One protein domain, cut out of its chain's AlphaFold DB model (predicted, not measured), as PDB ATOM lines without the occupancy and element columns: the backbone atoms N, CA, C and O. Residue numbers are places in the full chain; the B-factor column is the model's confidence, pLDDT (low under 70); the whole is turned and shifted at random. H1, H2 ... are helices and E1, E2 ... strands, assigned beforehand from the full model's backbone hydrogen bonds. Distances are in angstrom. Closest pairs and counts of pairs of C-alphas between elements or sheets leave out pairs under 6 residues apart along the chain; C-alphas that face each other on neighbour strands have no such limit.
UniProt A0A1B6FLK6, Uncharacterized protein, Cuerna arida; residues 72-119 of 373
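What this domain is: This is residues 72 to 119 of the 373 residues of an uncharacterized protein of Cuerna arida (UniProt A0A1B6FLK6). One long helix, H1, packs with residues 78 to 89 on a small three-stranded sheet, mainly near E1; residues 72 to 77 of H1 stick out at one end and residues 90 to 96 at the other. The 48 printed residues run H1, E1, E2, E3; the antiparallel sheet has the order E1, E2, E3, and the class is mixed. The whole is only just compact, close to loose, with a radius of gyration of the C-alphas of 11.0 A and spans of 33 by 20 by 14 A.

Where its parts are: H1, residues 72 to 90, begins at C-alpha 72 (103.031, 84.674, 23.956) and is 26.5 A long. E1 is residues 101 to 104, 9.7 A; E2 107 to 110, 9.6 A; E3 115 to 118, 10.2 A, ending at C-alpha 118 (85.139, 69.528, 24.889).

How they stand to each other: H1 is on the sheet; its closest C-alphas to E1 are Ile 85 and Leu 101, 6.7 A. Every O i to N i+4 pair in H1 is within hydrogen-bond range. E1, E2 and E3 form a meander, each strand the antiparallel neighbour of the one before. In hairpin E1 and E2, N 102 and O 109 are 2.9 A apart; in hairpin E2 and E3, N 108 and O 117, 2.9 A.

The domain as a whole: The printed part has no cut and no long link. Residues 88 to 99 and 113 have pLDDT under 70.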
ATOM      1  N   GLN A  72     102.960  85.401  22.685       91.00
ATOM      2  CA  GLN A  72     103.031  84.674  23.956       91.00
ATOM      3  C   GLN A  72     101.716  83.954  24.286       91.00
ATOM      4  O   GLN A  72     101.728  82.780  24.651       91.00
ATOM      5  N   ASN A  73     100.570  84.601  24.061       85.31
ATOM      6  CA  ASN A  73      99.259  83.983  24.264       85.31
ATOM      7  C   ASN A  73      99.006  82.811  23.307       85.31
ATOM      8  O   ASN A  73      98.533  81.758  23.739       85.31
ATOM      9  N   ARG A  74      99.343  82.951  22.017       83.38
ATOM     10  CA  ARG A  74      99.227  81.843  21.051       83.38
ATOM     11  C   ARG A  74     100.179  80.701  21.390       83.38
ATOM     12  O   ARG A  74      99.794  79.543  21.262       83.38
ATOM     13  N   LEU A  75     101.391  81.014  21.849       82.50
ATOM     14  CA  LEU A  75     102.396  80.022  22.220       82.50
ATOM     15  C   LEU A  75     101.947  79.246  23.456       82.50
ATOM     16  O   LEU A  75     101.971  78.019  23.441       82.50
ATOM     17  N   LYS A  76     101.449  79.946  24.481       84.12
ATOM     18  CA  LYS A  76     100.857  79.341  25.678       84.12
ATOM     19  C   LYS A  76      99.711  78.401  25.309       84.12
ATOM     20  O   LYS A  76      99.739  77.247  25.727       84.12
ATOM     21  N   LYS A  77      98.769  78.846  24.466       78.00
ATOM     22  CA  LYS A  77      97.680  77.993  23.959       78.00
ATOM     23  C   LYS A  77      98.219  76.772  23.212       78.00
ATOM     24  O   LYS A  77      97.819  75.659  23.514       78.00
ATOM     25  N   CYS A  78      99.169  76.950  22.295       75.50
ATOM     26  CA  CYS A  78      99.755  75.851  21.523       75.50
ATOM     27  C   CYS A  78     100.452  74.812  22.419       75.50
ATOM     28  O   CYS A  78     100.221  73.613  22.267       75.50
ATOM     29  N   LEU A  79     101.253  75.252  23.394       74.94
ATOM     30  CA  LEU A  79     101.912  74.364  24.357       74.94
ATOM     31  C   LEU A  79     100.898  73.620  25.231       74.94
ATOM     32  O   LEU A  79     101.053  72.419  25.462       74.94
ATOM     33  N   GLN A  80      99.839  74.302  25.671       76.25
ATOM     34  CA  GLN A  80      98.738  73.664  26.385       76.25
ATOM     35  C   GLN A  80      98.042  72.616  25.507       76.25
ATOM     36  O   GLN A  80      97.854  71.489  25.957       76.25
ATOM     37  N   THR A  81      97.753  72.925  24.241       71.88
ATOM     38  CA  THR A  81      97.185  71.977  23.272       71.88
ATOM     39  C   THR A  81      98.067  70.746  23.104       71.88
ATOM     40  O   THR A  81      97.578  69.625  23.211       71.88
ATOM     41  N   VAL A  82      99.377  70.923  22.906       73.12
ATOM     42  CA  VAL A  82     100.328  69.806  22.792       73.12
ATOM     43  C   VAL A  82     100.338  68.968  24.070       73.12
ATOM     44  O   VAL A  82     100.338  67.741  23.992       73.12
ATOM     45  N   SER A  83     100.311  69.600  25.245       77.31
ATOM     46  CA  SER A  83     100.239  68.884  26.520       77.31
ATOM     47  C   SER A  83      98.939  68.097  26.670       77.31
ATOM     48  O   SER A  83      98.980  66.975  27.170       77.31
ATOM     49  N   ILE A  84      97.799  68.656  26.264       73.81
ATOM     50  CA  ILE A  84      96.502  67.980  26.338       73.81
ATOM     51  C   ILE A  84      96.472  66.808  25.365       73.81
ATOM     52  O   ILE A  84      96.144  65.701  25.776       73.81
ATOM     53  N   ILE A  85      96.903  67.004  24.118       71.81
ATOM     54  CA  ILE A  85      97.011  65.923  23.132       71.81
ATOM     55  C   ILE A  85      97.936  64.818  23.651       71.81
ATOM     56  O   ILE A  85      97.590  63.647  23.550       71.81
ATOM     57  N   LYS A  86      99.079  65.159  24.262       76.50
ATOM     58  CA  LYS A  86      99.962  64.170  24.899       76.50
ATOM     59  C   LYS A  86      99.268  63.411  26.027       76.50
ATOM     60  O   LYS A  86      99.390  62.196  26.070       76.50
ATOM     61  N   LYS A  87      98.520  64.091  26.904       74.81
ATOM     62  CA  LYS A  87      97.730  63.435  27.960       74.81
ATOM     63  C   LYS A  87      96.663  62.515  27.368       74.81
ATOM     64  O   LYS A  87      96.544  61.386  27.812       74.81
ATOM     65  N   PHE A  88      95.952  62.943  26.326       67.06
ATOM     66  CA  PHE A  88      94.990  62.098  25.611       67.06
ATOM     67  C   PHE A  88      95.651  60.877  24.963       67.06
ATOM     68  O   PHE A  88      95.109  59.782  25.040       67.06
ATOM     69  N   LYS A  89      96.841  61.041  24.372       67.94
ATOM     70  CA  LYS A  89      97.632  59.922  23.845       67.94
ATOM     71  C   LYS A  89      98.132  58.987  24.949       67.94
ATOM     72  O   LYS A  89      98.126  57.786  24.746       67.94
ATOM     73  N   ALA A  90      98.504  59.513  26.112       65.75
ATOM     74  CA  ALA A  90      98.896  58.712  27.274       65.75
ATOM     75  C   ALA A  90      97.711  57.990  27.941       65.75
ATOM     76  O   ALA A  90      97.897  56.940  28.542       65.75
ATOM     77  N   LEU A  91      96.496  58.538  27.832       58.38
ATOM     78  CA  LEU A  91      95.254  57.864  28.229       58.38
ATOM     79  C   LEU A  91      94.801  56.821  27.203       58.38
ATOM     80  O   LEU A  91      93.920  56.012  27.493       58.38
ATOM     81  N   SER A  92      95.376  56.840  26.000       57.69
ATOM     82  CA  SER A  92      95.186  55.757  25.051       57.69
ATOM     83  C   SER A  92      95.889  54.520  25.602       57.69
ATOM     84  O   SER A  92      97.090  54.526  25.848       57.69
ATOM     85  N   ILE A  93      95.122  53.446  25.757       45.47
ATOM     86  CA  ILE A  93      95.573  52.134  26.246       45.47
ATOM     87  C   ILE A  93      96.535  51.433  25.264       45.47
ATOM     88  O   ILE A  93      96.958  50.306  25.496       45.47
ATOM     89  N   TYR A  94      96.860  52.086  24.148       45.41
ATOM     90  CA  TYR A  94      97.704  51.569  23.085       45.41
ATOM     91  C   TYR A  94      98.958  52.443  22.955       45.41
ATOM     92  O   TYR A  94      98.856  53.654  22.748       45.41
ATOM     93  N   GLU A  95     100.141  51.829  23.019       45.25
ATOM     94  CA  GLU A  95     101.436  52.521  22.874       45.25
ATOM     95  C   GLU A  95     101.644  53.138  21.472       45.25
ATOM     96  O   GLU A  95     102.448  54.053  21.314       45.25
ATOM     97  N   GLU A  96     100.863  52.712  20.468       47.88
ATOM     98  CA  GLU A  96     100.983  53.139  19.063       47.88
ATOM     99  C   GLU A  96      99.635  53.509  18.413       47.88
ATOM    100  O   GLU A  96      99.392  53.239  17.237       47.88
ATOM    101  N   CYS A  97      98.697  54.114  19.147       50.28
ATOM    102  CA  CYS A  97      97.454  54.561  18.513       50.28
ATOM    103  C   CYS A  97      97.721  55.690  17.499       50.28
ATOM    104  O   CYS A  97      97.978  56.838  17.876       50.28
ATOM    105  N   CYS A  98      97.575  55.376  16.206       55.53
ATOM    106  CA  CYS A  98      97.636  56.286  15.053       55.53
ATOM    107  C   CYS A  98      96.478  57.305  15.004       55.53
ATOM    108  O   CYS A  98      96.083  57.748  13.930       55.53
ATOM    109  N   HIS A  99      95.891  57.666  16.143       66.38
ATOM    110  CA  HIS A  99      94.817  58.646  16.188       66.38
ATOM    111  C   HIS A  99      95.383  60.030  15.896       66.38
ATOM    112  O   HIS A  99      96.206  60.574  16.645       66.38
ATOM    113  N   ASN A 100      94.923  60.602  14.791       75.50
ATOM    114  CA  ASN A 100      95.260  61.958  14.423       75.50
ATOM    115  C   ASN A 100      94.350  62.908  15.217       75.50
ATOM    116  O   ASN A 100      93.198  63.171  14.868       75.50
ATOM    117  N   LEU A 101      94.862  63.318  16.379       78.25
ATOM    118  CA  LEU A 101      94.186  64.227  17.295       78.25
ATOM    119  C   LEU A 101      94.523  65.669  16.927       78.25
ATOM    120  O   LEU A 101      95.695  66.052  16.894       78.25
ATOM    121  N   SER A 102      93.496  66.477  16.719       79.75
ATOM    122  CA  SER A 102      93.597  67.913  16.490       79.75
ATOM    123  C   SER A 102      92.761  68.675  17.515       79.75
ATOM    124  O   SER A 102      91.934  68.100  18.222       79.75
ATOM    125  N   LEU A 103      93.012  69.977  17.638       73.31
ATOM    126  CA  LEU A 103      92.179  70.865  18.439       73.31
ATOM    127  C   LEU A 103      91.388  71.775  17.501       73.31
ATOM    128  O   LEU A 103      91.994  72.527  16.738       73.31
ATOM    129  N   VAL A 104      90.062  71.714  17.579       78.88
ATOM    130  CA  VAL A 104      89.142  72.538  16.787       78.88
ATOM    131  C   VAL A 104      88.120  73.139  17.744       78.88
ATOM    132  O   VAL A 104      87.447  72.390  18.443       78.88
ATOM    133  N   ASP A 105      88.037  74.470  17.811       81.62
ATOM    134  CA  ASP A 105      87.066  75.207  18.639       81.62
ATOM    135  C   ASP A 105      86.948  74.681  20.081       81.62
ATOM    136  O   ASP A 105      85.880  74.270  20.534       81.62
ATOM    137  N   ASP A 106      88.082  74.630  20.788       76.19
ATOM    138  CA  ASP A 106      88.192  74.137  22.172       76.19
ATOM    139  C   ASP A 106      87.787  72.664  22.382       76.19
ATOM    140  O   ASP A 106      87.609  72.202  23.512       76.19
ATOM    141  N   LYS A 107      87.713  71.878  21.303       77.75
ATOM    142  CA  LYS A 107      87.496  70.428  21.341       77.75
ATOM    143  C   LYS A 107      88.728  69.684  20.860       77.75
ATOM    144  O   LYS A 107      89.293  70.022  19.823       77.75
ATOM    145  N   VAL A 108      89.108  68.620  21.565       79.12
ATOM    146  CA  VAL A 108      89.994  67.598  20.990       79.12
ATOM    147  C   VAL A 108      89.160  66.763  20.035       79.12
ATOM    148  O   VAL A 108      88.190  66.140  20.464       79.12
ATOM    149  N   VAL A 109      89.530  66.745  18.760       77.81
ATOM    150  CA  VAL A 109      88.871  65.960  17.717       77.81
ATOM    151  C   VAL A 109      89.817  64.862  17.256       77.81
ATOM    152  O   VAL A 109      90.971  65.124  16.930       77.81
ATOM    153  N   CYS A 110      89.333  63.625  17.229       80.31
ATOM    154  CA  CYS A 110      90.004  62.519  16.561       80.31
ATOM    155  C   CYS A 110      89.402  62.354  15.167       80.31
ATOM    156  O   CYS A 110      88.227  61.997  15.071       80.31
ATOM    157  N   SER A 111      90.181  62.582  14.106       77.06
ATOM    158  CA  SER A 111      89.688  62.390  12.730       77.06
ATOM    159  C   SER A 111      89.339  60.933  12.442       77.06
ATOM    160  O   SER A 111      88.346  60.666  11.779       77.06
ATOM    161  N   GLU A 112      90.114  59.999  12.994       73.19
ATOM    162  CA  GLU A 112      89.945  58.562  12.749       73.19
ATOM    163  C   GLU A 112      88.688  58.007  13.421       73.19
ATOM    164  O   GLU A 112      87.961  57.198  12.854       73.19
ATOM    165  N   CYS A 113      88.415  58.449  14.651       67.12
ATOM    166  CA  CYS A 113      87.276  57.957  15.422       67.12
ATOM    167  C   CYS A 113      86.020  58.817  15.245       67.12
ATOM    168  O   CYS A 113      84.960  58.443  15.739       67.12
ATOM    169  N   ASN A 114      86.145  59.988  14.612       74.25
ATOM    170  CA  ASN A 114      85.117  61.029  14.564       74.25
ATOM    171  C   ASN A 114      84.549  61.380  15.960       74.25
ATOM    172  O   ASN A 114      83.358  61.639  16.136       74.25
ATOM    173  N   ILE A 115      85.414  61.344  16.979       72.81
ATOM    174  CA  ILE A 115      85.077  61.675  18.369       72.81
ATOM    175  C   ILE A 115      85.547  63.098  18.643       72.81
ATOM    176  O   ILE A 115      86.673  63.454  18.297       72.81
ATOM    177  N   SER A 116      84.710  63.885  19.317       78.25
ATOM    178  CA  SER A 116      85.086  65.199  19.834       78.25
ATOM    179  C   SER A 116      84.868  65.269  21.343       78.25
ATOM    180  O   SER A 116      83.847  64.812  21.860       78.25
ATOM    181  N   VAL A 117      85.839  65.829  22.060       71.88
ATOM    182  CA  VAL A 117      85.780  66.029  23.511       71.88
ATOM    183  C   VAL A 117      86.002  67.502  23.810       71.88
ATOM    184  O   VAL A 117      87.056  68.045  23.487       71.88
ATOM    185  N   ASN A 118      85.012  68.145  24.432       75.56
ATOM    186  CA  ASN A 118      85.139  69.528  24.889       75.56
ATOM    187  C   ASN A 118      86.206  69.631  25.981       75.56
ATOM    188  O   ASN A 118      86.165  68.893  26.970       75.56
ATOM    189  N   ILE A 119      87.121  70.582  25.830       71.81
ATOM    190  CA  ILE A 119      88.084  70.932  26.866       71.81
ATOM    191  C   ILE A 119      87.500  72.085  27.672       71.81
ATOM    192  O   ILE A 119      87.284  73.178  27.159       71.81
TER     193      ILE A 119